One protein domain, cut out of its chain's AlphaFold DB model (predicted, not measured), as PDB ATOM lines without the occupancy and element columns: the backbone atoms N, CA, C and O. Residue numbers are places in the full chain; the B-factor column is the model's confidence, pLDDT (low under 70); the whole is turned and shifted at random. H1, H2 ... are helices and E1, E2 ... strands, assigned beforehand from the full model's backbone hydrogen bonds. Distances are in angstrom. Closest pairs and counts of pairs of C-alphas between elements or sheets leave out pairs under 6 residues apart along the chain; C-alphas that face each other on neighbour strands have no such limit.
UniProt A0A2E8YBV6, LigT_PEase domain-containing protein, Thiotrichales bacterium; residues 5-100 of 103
ATOM      1  N   ARG A   5     -54.478 -42.149 -33.248       93.81
ATOM      2  CA  ARG A   5     -54.497 -41.502 -34.559       93.81
ATOM      3  C   ARG A   5     -53.219 -41.861 -35.310       93.81
ATOM      4  O   ARG A   5     -52.142 -41.452 -34.889       93.81
ATOM      5  N   LEU A   6     -53.343 -42.623 -36.390       94.62
ATOM      6  CA  LEU A   6     -52.217 -43.165 -37.147       94.62
ATOM      7  C   LEU A   6     -52.119 -42.551 -38.547       94.62
ATOM      8  O   LEU A   6     -53.111 -42.131 -39.155       94.62
ATOM      9  N   PHE A   7     -50.895 -42.524 -39.055       95.00
ATOM     10  CA  PHE A   7     -50.537 -42.173 -40.422       95.00
ATOM     11  C   PHE A   7     -49.228 -42.883 -40.788       95.00
ATOM     12  O   PHE A   7     -48.474 -43.283 -39.900       95.00
ATOM     13  N   PHE A   8     -48.965 -43.029 -42.084       94.19
ATOM     14  CA  PHE A   8     -47.686 -43.501 -42.613       94.19
ATOM     15  C   PHE A   8     -46.881 -42.325 -43.146       94.19
ATOM     16  O   PHE A   8     -47.434 -41.436 -43.800       94.19
ATOM     17  N   SER A   9     -45.580 -42.314 -42.880       94.00
ATOM     18  CA  SER A   9     -44.700 -41.219 -43.267       94.00
ATOM     19  C   SER A   9     -43.303 -41.696 -43.608       94.00
ATOM     20  O   SER A   9     -42.819 -42.662 -43.021       94.00
ATOM     21  N   LEU A  10     -42.638 -40.944 -44.478       91.00
ATOM     22  CA  LEU A  10     -41.199 -41.030 -44.677       91.00
ATOM     23  C   LEU A  10     -40.498 -40.001 -43.779       91.00
ATOM     24  O   LEU A  10     -40.864 -38.816 -43.828       91.00
ATOM     25  N   PRO A  11     -39.523 -40.422 -42.952       90.75
ATOM     26  CA  PRO A  11     -38.676 -39.484 -42.231       90.75
ATOM     27  C   PRO A  11     -37.786 -38.725 -43.219       90.75
ATOM     28  O   PRO A  11     -37.379 -39.261 -44.251       90.75
ATOM     29  N   LEU A  12     -37.485 -37.468 -42.901       90.00
ATOM     30  CA  LEU A  12     -36.513 -36.685 -43.658       90.00
ATOM     31  C   LEU A  12     -35.115 -36.872 -43.048       90.00
ATOM     32  O   LEU A  12     -35.002 -36.830 -41.819       90.00
ATOM     33  N   PRO A  13     -34.056 -37.025 -43.868       90.88
ATOM     34  CA  PRO A  13     -32.682 -37.021 -43.375       90.88
ATOM     35  C   PRO A  13     -32.366 -35.738 -42.601       90.88
ATOM     36  O   PRO A  13     -32.875 -34.666 -42.930       90.88
ATOM     37  N   ASP A  14     -31.493 -35.835 -41.601       89.12
ATOM     38  CA  ASP A  14     -31.160 -34.732 -40.686       89.12
ATOM     39  C   ASP A  14     -30.700 -33.478 -41.422       89.12
ATOM     40  O   ASP A  14     -31.170 -32.381 -41.127       89.12
ATOM     41  N   GLN A  15     -29.863 -33.652 -42.448       89.12
ATOM     42  CA  GLN A  15     -29.410 -32.555 -43.296       89.12
ATOM     43  C   GLN A  15     -30.593 -31.797 -43.920       89.12
ATOM     44  O   GLN A  15     -30.667 -30.573 -43.820       89.12
ATOM     45  N   VAL A  16     -31.572 -32.518 -44.475       88.00
ATOM     46  CA  VAL A  16     -32.770 -31.921 -45.082       88.00
ATOM     47  C   VAL A  16     -33.635 -31.230 -44.023       88.00
ATOM     48  O   VAL A  16     -34.174 -30.151 -44.269       88.00
ATOM     49  N   ARG A  17     -33.761 -31.802 -42.817       88.62
ATOM     50  CA  ARG A  17     -34.498 -31.170 -41.704       88.62
ATOM     51  C   ARG A  17     -33.848 -29.852 -41.268       88.62
ATOM     52  O   ARG A  17     -34.555 -28.865 -41.042       88.62
ATOM     53  N   CYS A  18     -32.521 -29.811 -41.195       85.38
ATOM     54  CA  CYS A  18     -31.761 -28.596 -40.900       85.38
ATOM     55  C   CYS A  18     -31.947 -27.536 -41.996       85.38
ATOM     56  O   CYS A  18     -32.293 -26.392 -41.694       85.38
ATOM     57  N   GLU A  19     -31.816 -27.927 -43.265       85.75
ATOM     58  CA  GLU A  19     -31.995 -27.027 -44.409       85.75
ATOM     59  C   GLU A  19     -33.412 -26.444 -44.490       85.75
ATOM     60  O   GLU A  19     -33.565 -25.265 -44.785       85.75
ATOM     61  N   LEU A  20     -34.457 -27.218 -44.178       83.19
ATOM     62  CA  LEU A  20     -35.842 -26.725 -44.190       83.19
ATOM     63  C   LEU A  20     -36.192 -25.862 -42.969       83.19
ATOM     64  O   LEU A  20     -37.043 -24.973 -43.059       83.19
ATOM     65  N   SER A  21     -35.567 -26.119 -41.820       80.56
ATOM     66  CA  SER A  21     -35.832 -25.360 -40.594       80.56
ATOM     67  C   SER A  21     -35.091 -24.019 -40.546       80.56
ATOM     68  O   SER A  21     -35.584 -23.089 -39.909       80.56
ATOM     69  N   SER A  22     -33.971 -23.873 -41.259       75.00
ATOM     70  CA  SER A  22     -33.189 -22.627 -41.304       75.00
ATOM     71  C   SER A  22     -33.952 -21.436 -41.929       75.00
ATOM     72  O   SER A  22     -34.106 -20.407 -41.261       75.00
ATOM     73  N   PRO A  23     -34.568 -21.548 -43.127       65.56
ATOM     74  CA  PRO A  23     -35.391 -20.485 -43.703       65.56
ATOM     75  C   PRO A  23     -36.569 -20.102 -42.805       65.56
ATOM     76  O   PRO A  23     -36.850 -18.917 -42.624       65.56
ATOM     77  N   ALA A  24     -37.214 -21.096 -42.189       62.56
ATOM     78  CA  ALA A  24     -38.297 -20.895 -41.231       62.56
ATOM     79  C   ALA A  24     -37.870 -20.062 -40.008       62.56
ATOM     80  O   ALA A  24     -38.666 -19.273 -39.502       62.56
ATOM     81  N   GLN A  25     -36.622 -20.200 -39.555       62.16
ATOM     82  CA  GLN A  25     -36.070 -19.395 -38.462       62.16
ATOM     83  C   GLN A  25     -35.692 -17.976 -38.910       62.16
ATOM     84  O   GLN A  25     -35.858 -17.030 -38.137       62.16
ATOM     85  N   SER A  26     -35.211 -17.823 -40.150       64.69
ATOM     86  CA  SER A  26     -34.777 -16.530 -40.700       64.69
ATOM     87  C   SER A  26     -35.941 -15.601 -41.077       64.69
ATOM     88  O   SER A  26     -35.876 -14.396 -40.847       64.69
ATOM     89  N   ILE A  27     -37.040 -16.151 -41.600       66.56
ATOM     90  CA  ILE A  27     -38.229 -15.389 -41.981       66.56
ATOM     91  C   ILE A  27     -39.213 -15.476 -40.819       66.56
ATOM     92  O   ILE A  27     -40.036 -16.385 -40.779       66.56
ATOM     93  N   ARG A  28     -39.140 -14.548 -39.859       64.69
ATOM     94  CA  ARG A  28     -40.105 -14.473 -38.748       64.69
ATOM     95  C   ARG A  28     -41.423 -13.869 -39.218       64.69
ATOM     96  O   ARG A  28     -41.681 -12.682 -39.043       64.69
ATOM     97  N   LEU A  29     -42.272 -14.697 -39.812       72.44
ATOM     98  CA  LEU A  29     -43.619 -14.279 -40.168       72.44
ATOM     99  C   LEU A  29     -44.490 -14.235 -38.912       72.44
ATOM    100  O   LEU A  29     -44.697 -15.241 -38.230       72.44
ATOM    101  N   HIS A  30     -45.040 -13.058 -38.628       70.56
ATOM    102  CA  HIS A  30     -46.086 -12.917 -37.626       70.56
ATOM    103  C   HIS A  30     -47.300 -13.765 -38.050       70.56
ATOM    104  O   HIS A  30     -47.678 -13.784 -39.220       70.56
ATOM    105  N   HIS A  31     -47.899 -14.490 -37.099       76.44
ATOM    106  CA  HIS A  31     -49.047 -15.388 -37.325       76.44
ATOM    107  C   HIS A  31     -48.754 -16.671 -38.126       76.44
ATOM    108  O   HIS A  31     -49.667 -17.256 -38.710       76.44
ATOM    109  N   VAL A  32     -47.508 -17.155 -38.124       76.31
ATOM    110  CA  VAL A  32     -47.155 -18.486 -38.647       76.31
ATOM    111  C   VAL A  32     -46.783 -19.422 -37.502       76.31
ATOM    112  O   VAL A  32     -45.990 -19.089 -36.626       76.31
ATOM    113  N   ARG A  33     -47.377 -20.620 -37.501       80.31
ATOM    114  CA  ARG A  33     -47.022 -21.692 -36.573       80.31
ATOM    115  C   ARG A  33     -46.063 -22.620 -37.292       80.31
ATOM    116  O   ARG A  33     -46.476 -23.386 -38.161       80.31
ATOM    117  N   TYR A  34     -44.798 -22.542 -36.913       82.38
ATOM    118  CA  TYR A  34     -43.768 -23.414 -37.449       82.38
ATOM    119  C   TYR A  34     -43.918 -24.831 -36.898       82.38
ATOM    120  O   TYR A  34     -44.307 -25.043 -35.745       82.38
ATOM    121  N   VAL A  35     -43.626 -25.806 -37.752       85.38
ATOM    122  CA  VAL A  35     -43.511 -27.207 -37.355       85.38
ATOM    123  C   VAL A  35     -42.108 -27.401 -36.785       85.38
ATOM    124  O   VAL A  35     -41.139 -26.939 -37.380       85.38
ATOM    125  N   ALA A  36     -41.998 -28.056 -35.627       85.88
ATOM    126  CA  ALA A  36     -40.701 -28.403 -35.048       85.88
ATOM    127  C   ALA A  36     -39.902 -29.282 -36.020       85.88
ATOM    128  O   ALA A  36     -40.494 -30.126 -36.692       85.88
ATOM    129  N   ALA A  37     -38.578 -29.116 -36.070       86.75
ATOM    130  CA  ALA A  37     -37.722 -29.846 -37.008       86.75
ATOM    131  C   ALA A  37     -37.895 -31.373 -36.893       86.75
ATOM    132  O   ALA A  37     -38.001 -32.057 -37.907       86.75
ATOM    133  N   ASP A  38     -38.043 -31.897 -35.674       88.06
ATOM    134  CA  ASP A  38     -38.278 -33.326 -35.415       88.06
ATOM    135  C   ASP A  38     -39.633 -33.841 -35.899       88.06
ATOM    136  O   ASP A  38     -39.806 -35.034 -36.131       88.06
ATOM    137  N   ASN A  39     -40.589 -32.941 -36.113       90.38
ATOM    138  CA  ASN A  39     -41.901 -33.278 -36.648       90.38
ATOM    139  C   ASN A  39     -41.973 -33.116 -38.173       90.38
ATOM    140  O   ASN A  39     -43.041 -33.356 -38.741       90.38
ATOM    141  N   LEU A  40     -40.893 -32.710 -38.853       89.62
ATOM    142  CA  LEU A  40     -40.868 -32.621 -40.312       89.62
ATOM    143  C   LEU A  40     -40.767 -34.022 -40.925       89.62
ATOM    144  O   LEU A  40     -39.782 -34.734 -40.756       89.62
ATOM    145  N   HIS A  41     -41.802 -34.402 -41.667       91.06
ATOM    146  CA  HIS A  41     -41.895 -35.679 -42.361       91.06
ATOM    147  C   HIS A  41     -42.775 -35.536 -43.603       91.06
ATOM    148  O   HIS A  41     -43.597 -34.619 -43.698       91.06
ATOM    149  N   LEU A  42     -42.643 -36.473 -44.540       89.81
ATOM    150  CA  LEU A  42     -43.538 -36.571 -45.687       89.81
ATOM    151  C   LEU A  42     -44.629 -37.591 -45.363       89.81
ATOM    152  O   LEU A  42     -44.358 -38.786 -45.264       89.81
ATOM    153  N   THR A  43     -45.864 -37.134 -45.159       92.25
ATOM    154  CA  THR A  43     -46.994 -38.046 -44.943       92.25
ATOM    155  C   THR A  43     -47.385 -38.725 -46.253       92.25
ATOM    156  O   THR A  43     -47.701 -38.046 -47.227       92.25
ATOM    157  N   LEU A  44     -47.412 -40.057 -46.254       90.56
ATOM    158  CA  LEU A  44     -47.880 -40.870 -47.375       90.56
ATOM    159  C   LEU A  44     -49.402 -41.029 -47.320       90.56
ATOM    160  O   LEU A  44     -50.104 -40.714 -48.275       90.56
ATOM    161  N   VAL A  45     -49.919 -41.490 -46.174       91.88
ATOM    162  CA  VAL A  45     -51.347 -41.776 -45.980       91.88
ATOM    163  C   VAL A  45     -51.761 -41.451 -44.546       91.88
ATOM    164  O   VAL A  45     -51.126 -41.897 -43.592       91.88
ATOM    165  N   PHE A  46     -52.864 -40.715 -44.383       92.88
ATOM    166  CA  PHE A  46     -53.525 -40.530 -43.089       92.88
ATOM    167  C   PHE A  46     -54.572 -41.628 -42.876       92.88
ATOM    168  O   PHE A  46     -55.551 -41.686 -43.614       92.88
ATOM    169  N   VAL A  47     -54.391 -42.464 -41.851       92.56
ATOM    170  CA  VAL A  47     -55.314 -43.573 -41.541       92.56
ATOM    171  C   VAL A  47     -56.442 -43.120 -40.606       92.56
ATOM    172  O   VAL A  47     -57.564 -43.609 -40.691       92.56
ATOM    173  N   GLY A  48     -56.173 -42.149 -39.728       92.62
ATOM    174  CA  GLY A  48     -57.159 -41.651 -38.765       92.62
ATOM    175  C   GLY A  48     -57.134 -42.444 -37.461       92.62
ATOM    176  O   GLY A  48     -56.071 -42.894 -37.044       92.62
ATOM    177  N   ASN A  49     -58.274 -42.564 -36.780       93.75
ATOM    178  CA  ASN A  49     -58.345 -43.209 -35.467       93.75
ATOM    179  C   ASN A  49     -58.483 -44.729 -35.604       93.75
ATOM    180  O   ASN A  49     -59.392 -45.231 -36.263       93.75
ATOM    181  N   VAL A  50     -57.577 -45.462 -34.961       91.88
ATOM    182  CA  VAL A  50     -57.427 -46.909 -35.106       91.88
ATOM    183  C   VAL A  50     -57.330 -47.564 -33.727       91.88
ATOM    184  O   VAL A  50     -56.633 -47.076 -32.840       91.88
ATOM    185  N   GLY A  51     -58.046 -48.674 -33.534       89.81
ATOM    186  CA  GLY A  51     -57.951 -49.495 -32.322       89.81
ATOM    187  C   GLY A  51     -56.690 -50.377 -32.285       89.81
ATOM    188  O   GLY A  51     -56.027 -50.562 -33.310       89.81
ATOM    189  N   PRO A  52     -56.358 -50.972 -31.127       84.94
ATOM    190  CA  PRO A  52     -55.118 -51.726 -30.945       84.94
ATOM    191  C   PRO A  52     -54.983 -52.911 -31.913       84.94
ATOM    192  O   PRO A  52     -53.952 -53.026 -32.568       84.94
ATOM    193  N   SER A  53     -56.035 -53.713 -32.115       85.81
ATOM    194  CA  SER A  53     -55.996 -54.884 -33.010       85.81
ATOM    195  C   SER A  53     -55.714 -54.523 -34.474       85.81
ATOM    196  O   SER A  53     -55.011 -55.241 -35.174       85.81
ATOM    197  N   LYS A  54     -56.213 -53.371 -34.939       89.31
ATOM    198  CA  LYS A  54     -55.973 -52.887 -36.308       89.31
ATOM    199  C   LYS A  54     -54.571 -52.296 -36.485       89.31
ATOM    200  O   LYS A  54     -54.084 -52.224 -37.605       89.31
ATOM    201  N   THR A  55     -53.914 -51.880 -35.403       89.12
ATOM    202  CA  THR A  55     -52.572 -51.284 -35.475       89.12
ATOM    203  C   THR A  55     -51.527 -52.314 -35.906       89.12
ATOM    204  O   THR A  55     -50.679 -51.995 -36.735       89.12
ATOM    205  N   SER A  56     -51.600 -53.546 -35.388       88.62
ATOM    206  CA  SER A  56     -50.680 -54.626 -35.774       88.62
ATOM    207  C   SER A  56     -50.835 -55.001 -37.247       88.62
ATOM    208  O   SER A  56     -49.849 -55.017 -37.975       88.62
ATOM    209  N   LEU A  57     -52.078 -55.156 -37.717       92.50
ATOM    210  CA  LEU A  57     -52.375 -55.461 -39.122       92.50
ATOM    211  C   LEU A  57     -51.846 -54.384 -40.080       92.50
ATOM    212  O   LEU A  57     -51.289 -54.694 -41.128       92.50
ATOM    213  N   LEU A  58     -51.982 -53.105 -39.713       93.25
ATOM    214  CA  LEU A  58     -51.436 -52.001 -40.507       93.25
ATOM    215  C   LEU A  58     -49.905 -52.048 -40.590       93.25
ATOM    216  O   LEU A  58     -49.344 -51.699 -41.625       93.25
ATOM    217  N   ARG A  59     -49.227 -52.471 -39.517       91.06
ATOM    218  CA  ARG A  59     -47.767 -52.618 -39.509       91.06
ATOM    219  C   ARG A  59     -47.320 -53.753 -40.428       91.06
ATOM    220  O   ARG A  59     -46.412 -53.545 -41.222       91.06
ATOM    221  N   GLU A  60     -47.969 -54.910 -40.342       92.69
ATOM    222  CA  GLU A  60     -47.679 -56.061 -41.208       92.69
ATOM    223  C   GLU A  60     -47.893 -55.715 -42.684       92.69
ATOM    224  O   GLU A  60     -47.010 -55.953 -43.508       92.69
ATOM    225  N   ALA A  61     -49.011 -55.057 -43.004       91.88
ATOM    226  CA  ALA A  61     -49.295 -54.597 -44.359       91.88
ATOM    227  C   ALA A  61     -48.217 -53.636 -44.883       91.88
ATOM    228  O   ALA A  61     -47.814 -53.746 -46.036       91.88
ATOM    229  N   ALA A  62     -47.717 -52.725 -44.041       91.38
ATOM    230  CA  ALA A  62     -46.652 -51.803 -44.424       91.38
ATOM    231  C   ALA A  62     -45.312 -52.511 -44.684       91.38
ATOM    232  O   ALA A  62     -44.595 -52.116 -45.596       91.38
ATOM    233  N   CYS A  63     -44.986 -53.568 -43.932       91.75
ATOM    234  CA  CYS A  63     -43.783 -54.375 -44.163       91.75
ATOM    235  C   CYS A  63     -43.841 -55.183 -45.467       91.75
ATOM    236  O   CYS A  63     -42.797 -55.475 -46.041       91.75
ATOM    237  N   ALA A  64     -45.039 -55.536 -45.934       92.81
ATOM    238  CA  ALA A  64     -45.233 -56.256 -47.191       92.81
ATOM    239  C   ALA A  64     -45.145 -55.352 -48.435       92.81
ATOM    240  O   ALA A  64     -45.132 -55.857 -49.559       92.81
ATOM    241  N   VAL A  65     -45.098 -54.025 -48.265       89.94
ATOM    242  CA  VAL A  65     -44.963 -53.092 -49.387       89.94
ATOM    243  C   VAL A  65     -43.555 -53.198 -49.966       89.94
ATOM    244  O   VAL A  65     -42.582 -52.764 -49.355       89.94
ATOM    245  N   ALA A  66     -43.464 -53.736 -51.179       89.00
ATOM    246  CA  ALA A  66     -42.265 -53.680 -52.002       89.00
ATOM    247  C   ALA A  66     -42.344 -52.484 -52.959       89.00
ATOM    248  O   ALA A  66     -43.400 -52.185 -53.521       89.00
ATOM    249  N   GLY A  67     -41.222 -51.801 -53.157       84.81
ATOM    250  CA  GLY A  67     -41.113 -50.681 -54.081       84.81
ATOM    251  C   GLY A  67     -39.658 -50.402 -54.427       84.81
ATOM    252  O   GLY A  67     -38.748 -50.776 -53.689       84.81
ATOM    253  N   GLU A  68     -39.443 -49.751 -55.563       88.94
ATOM    254  CA  GLU A  68     -38.111 -49.309 -55.962       88.94
ATOM    255  C   GLU A  68     -37.695 -48.057 -55.190       88.94
ATOM    256  O   GLU A  68     -38.520 -47.220 -54.818       88.94
ATOM    257  N   VAL A  69     -36.389 -47.916 -54.973       88.44
ATOM    258  CA  VAL A  69     -35.813 -46.691 -54.415       88.44
ATOM    259  C   VAL A  69     -35.871 -45.593 -55.475       88.44
ATOM    260  O   VAL A  69     -35.484 -45.806 -56.623       88.44
ATOM    261  N   PHE A  70     -36.325 -44.407 -55.080       85.88
ATOM    262  CA  PHE A  70     -36.386 -43.235 -55.946       85.88
ATOM    263  C   PHE A  70     -35.932 -41.983 -55.204       85.88
ATOM    264  O   PHE A  70     -36.053 -41.882 -53.982       85.88
ATOM    265  N   ASP A  71     -35.464 -41.005 -55.973       86.06
ATOM    266  CA  ASP A  71     -35.047 -39.720 -55.436       86.06
ATOM    267  C   ASP A  71     -36.232 -38.760 -55.319       86.06
ATOM    268  O   ASP A  71     -37.087 -38.656 -56.209       86.06
ATOM    269  N   ILE A  72     -36.256 -38.018 -54.211       85.19
ATOM    270  CA  ILE A  72     -37.233 -36.966 -53.930       85.19
ATOM    271  C   ILE A  72     -36.494 -35.634 -53.885       85.19
ATOM    272  O   ILE A  72     -35.693 -35.387 -52.988       85.19
ATOM    273  N   THR A  73     -36.804 -34.739 -54.822       84.62
ATOM    274  CA  THR A  73     -36.313 -33.354 -54.785       84.62
ATOM    275  C   THR A  73     -37.414 -32.421 -54.292       84.62
ATOM    276  O   THR A  73     -38.497 -32.380 -54.882       84.62
ATOM    277  N   LEU A  74     -37.137 -31.658 -53.232       82.62
ATOM    278  CA  LEU A  74     -38.015 -30.603 -52.717       82.62
ATOM    279  C   LEU A  74     -37.621 -29.262 -53.361       82.62
ATOM    280  O   LEU A  74     -36.771 -28.553 -52.839       82.62
ATOM    281  N   ASP A  75     -38.207 -28.930 -54.514       80.00
ATOM    282  CA  ASP A  75     -37.778 -27.783 -55.338       80.00
ATOM    283  C   ASP A  75     -38.666 -26.534 -55.195       80.00
ATOM    284  O   ASP A  75     -38.315 -25.460 -55.688       80.00
ATOM    285  N   ARG A  76     -39.848 -26.657 -54.577       75.00
ATOM    286  CA  ARG A  76     -40.862 -25.590 -54.561       75.00
ATOM    287  C   ARG A  76     -41.624 -25.521 -53.260       75.00
ATOM    288  O   ARG A  76     -42.194 -26.522 -52.839       75.00
ATOM    289  N   LEU A  77     -41.776 -24.307 -52.742       79.19
ATOM    290  CA  LEU A  77     -42.738 -23.976 -51.695       79.19
ATOM    291  C   LEU A  77     -44.112 -23.681 -52.318       79.19
ATOM    292  O   LEU A  77     -44.226 -22.923 -53.281       79.19
ATOM    293  N   GLY A  78     -45.165 -24.267 -51.762       75.44
ATOM    294  CA  GLY A  78     -46.560 -24.013 -52.120       75.44
ATOM    295  C   GLY A  78     -47.400 -23.761 -50.875       75.44
ATOM    296  O   GLY A  78     -46.933 -23.989 -49.767       75.44
ATOM    297  N   SER A  79     -48.647 -23.305 -51.029       76.50
ATOM    298  CA  SER A  79     -49.573 -23.170 -49.900       76.50
ATOM    299  C   SER A  79     -50.956 -23.737 -50.204       76.50
ATOM    300  O   SER A  79     -51.485 -23.552 -51.299       76.50
ATOM    301  N   PHE A  80     -51.563 -24.425 -49.235       72.25
ATOM    302  CA  PHE A  80     -52.958 -24.850 -49.344       72.25
ATOM    303  C   PHE A  80     -53.879 -23.703 -48.932       72.25
ATOM    304  O   PHE A  80     -53.947 -23.337 -47.757       72.25
ATOM    305  N   SER A  81     -54.605 -23.160 -49.905       67.25
ATOM    306  CA  SER A  81     -55.710 -22.227 -49.669       67.25
ATOM    307  C   SER A  81     -57.008 -23.024 -49.681       67.25
ATOM    308  O   SER A  81     -57.280 -23.720 -50.656       67.25
ATOM    309  N   ARG A  82     -57.825 -22.936 -48.632       61.19
ATOM    310  CA  ARG A  82     -59.220 -23.385 -48.736       61.19
ATOM    311  C   ARG A  82     -60.033 -22.272 -49.413       61.19
ATOM    312  O   ARG A  82     -59.881 -21.124 -48.983       61.19
ATOM    313  N   PRO A  83     -60.873 -22.560 -50.426       52.41
ATOM    314  CA  PRO A  83     -61.769 -21.555 -50.997       52.41
ATOM    315  C   PRO A  83     -62.610 -20.924 -49.880       52.41
ATOM    316  O   PRO A  83     -63.200 -21.642 -49.078       52.41
ATOM    317  N   GLY A  84     -62.595 -19.594 -49.770       61.00
ATOM    318  CA  GLY A  84     -63.332 -18.849 -48.736       61.00
ATOM    319  C   GLY A  84     -62.658 -18.725 -47.358       61.00
ATOM    320  O   GLY A  84     -63.193 -18.042 -46.491       61.00
ATOM    321  N   TRP A  85     -61.481 -19.322 -47.126       49.50
ATOM    322  CA  TRP A  85     -60.821 -19.303 -45.809       49.50
ATOM    323  C   TRP A  85     -59.699 -18.248 -45.730       49.50
ATOM    324  O   TRP A  85     -58.679 -18.370 -46.408       49.50
ATOM    325  N   ARG A  86     -59.845 -17.240 -44.854       49.06
ATOM    326  CA  ARG A  86     -58.856 -16.162 -44.587       49.06
ATOM    327  C   ARG A  86     -57.869 -16.477 -43.440       49.06
ATOM    328  O   ARG A  86     -57.321 -15.568 -42.831       49.06
ATOM    329  N   GLY A  87     -57.678 -17.752 -43.099       55.16
ATOM    330  CA  GLY A  87     -56.830 -18.202 -41.979       55.16
ATOM    331  C   GLY A  87     -55.520 -18.893 -42.392       55.16
ATOM    332  O   GLY A  87     -55.115 -18.843 -43.550       55.16
ATOM    333  N   TRP A  88     -54.877 -19.564 -41.426       50.50
ATOM    334  CA  TRP A  88     -53.567 -20.230 -41.529       50.50
ATOM    335  C   TRP A  88     -53.369 -21.019 -42.832       50.50
ATOM    336  O   TRP A  88     -54.087 -21.983 -43.118       50.50
ATOM    337  N   ARG A  89     -52.346 -20.638 -43.598       58.12
ATOM    338  CA  ARG A  89     -51.923 -21.333 -44.815       58.12
ATOM    339  C   ARG A  89     -50.918 -22.417 -44.439       58.12
ATOM    340  O   ARG A  89     -49.922 -22.130 -43.783       58.12
ATOM    341  N   ARG A  90     -51.158 -23.666 -44.853       54.78
ATOM    342  CA  ARG A  90     -50.128 -24.715 -44.759       54.78
ATOM    343  C   ARG A  90     -49.177 -24.555 -45.930       54.78
ATOM    344  O   ARG A  90     -49.622 -24.718 -47.064       54.78
ATOM    345  N   VAL A  91     -47.916 -24.244 -45.644       57.22
ATOM    346  CA  VAL A  91     -46.844 -24.242 -46.641       57.22
ATOM    347  C   VAL A  91     -46.304 -25.664 -46.777       57.22
ATOM    348  O   VAL A  91     -46.075 -26.325 -45.767       57.22
ATOM    349  N   PHE A  92     -46.158 -26.158 -48.002       60.75
ATOM    350  CA  PHE A  92     -45.629 -27.494 -48.283       60.75
ATOM    351  C   PHE A  92     -44.559 -27.425 -49.366       60.75
ATOM    352  O   PHE A  92     -44.597 -26.531 -50.210       60.75
ATOM    353  N   CYS A  93     -43.647 -28.394 -49.369       51.03
ATOM    354  CA  CYS A  93     -42.763 -28.607 -50.504       51.03
ATOM    355  C   CYS A  93     -43.422 -29.571 -51.494       51.03
ATOM    356  O   CYS A  93     -43.823 -30.672 -51.111       51.03
ATOM    357  N   ARG A  94     -43.567 -29.167 -52.761       54.09
ATOM    358  CA  ARG A  94     -43.946 -30.101 -53.836       54.09
ATOM    359  C   ARG A  94     -42.707 -30.911 -54.208       54.09
ATOM    360  O   ARG A  94     -41.621 -30.347 -54.275       54.09
ATOM    361  N   TRP A  95     -42.878 -32.206 -54.467       52.44
ATOM    362  CA  TRP A  95     -41.799 -33.049 -54.970       52.44
ATOM    363  C   TRP A  95     -42.051 -33.494 -56.412       52.44
ATOM    364  O   TRP A  95     -43.194 -33.521 -56.886       52.44
ATOM    365  N   ARG A  96     -40.970 -33.851 -57.106       55.47
ATOM    366  CA  ARG A  96     -40.991 -34.687 -58.313       55.47
ATOM    367  C   ARG A  96     -40.144 -35.917 -58.037       55.47
ATOM    368  O   ARG A  96     -39.053 -35.773 -57.489       55.47
ATOM    369  N   SER A  97     -40.647 -37.100 -58.372       52.00
ATOM    370  CA  SER A  97     -39.817 -38.300 -58.391       52.00
ATOM    371  C   SER A  97     -39.043 -38.341 -59.704       52.00
ATOM    372  O   SER A  97     -39.586 -38.023 -60.766       52.00
ATOM    373  N   ARG A  98     -37.772 -38.725 -59.636       55.78
ATOM    374  CA  ARG A  98     -37.063 -39.276 -60.793       55.78
ATOM    375  C   ARG A  98     -36.926 -40.768 -60.537       55.78
ATOM    376  O   ARG A  98     -36.460 -41.162 -59.471       55.78
ATOM    377  N   SER A  99     -37.372 -41.590 -61.477       53.44
ATOM    378  CA  SER A  99     -37.040 -43.010 -61.470       53.44
ATOM    379  C   SER A  99     -35.528 -43.132 -61.648       53.44
ATOM    380  O   SER A  99     -34.962 -42.595 -62.603       53.44
ATOM    381  N   CYS A 100     -34.868 -43.791 -60.697       45.38
ATOM    382  CA  CYS A 100     -33.457 -44.128 -60.804       45.38
ATOM    383  C   CYS A 100     -33.338 -45.254 -61.840       45.38
ATOM    384  O   CYS A 100     -33.433 -46.430 -61.501       45.38
TER     385      CYS A 100
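AT A GLANCE: This is residues 5 to 100 of the 103 residues of the protein "LigT_PEase domain-containing protein" of Thiotrichales bacterium (UniProt A0A2E8YBV6). Two separate two-stranded antiparallel ribbons, E1 with E2 and the hairpin E3 with E4, form a loose, open frame, with H1 and H2 at far ends. The 96 printed residues run E1, H1, E2, H2, E3, E4, a mixed class. The radius of gyration of the C-alphas is 16.4 A and the spans are 43 by 35 by 26 A.

IN THESE COORDINATES: Find C-alpha 5 at (-54.497, -41.502, -34.559), where E1, residues 5 to 11, begins. H1 is residues 14 to 26, E2 41 to 50, H2 52 to 63. E3, residues 70 to 80, spans 25.6 A; E4, residues 90 to 99, spans 28.0 A and ends at (-37.040, -43.010, -61.470).

HOW THE PARTS SIT: Look at N 6 and O 48, 2.8 A apart, between E1 and E2. E2 bends by 79 degrees at residue 44. E1 and H2 are near each other. In E3 and E4, N 78 and O 92 are 2.8 A apart; E3 bends by 74 degrees at residue 77. Apart are, among them, H1 and H2, and E1 and E3. O i to N i+4 pairs within hydrogen-bond range number 7 of 9 in H1 and 6 of 8 in H2.

THE WHOLE: The C-alphas of Ser 26 and Ser 53, the two farthest apart, are 44.5 A apart. The printed part has no cut; H1 to E2 is a long link. Residues 23 to 28 and 81 to 100 have pLDDT under 70.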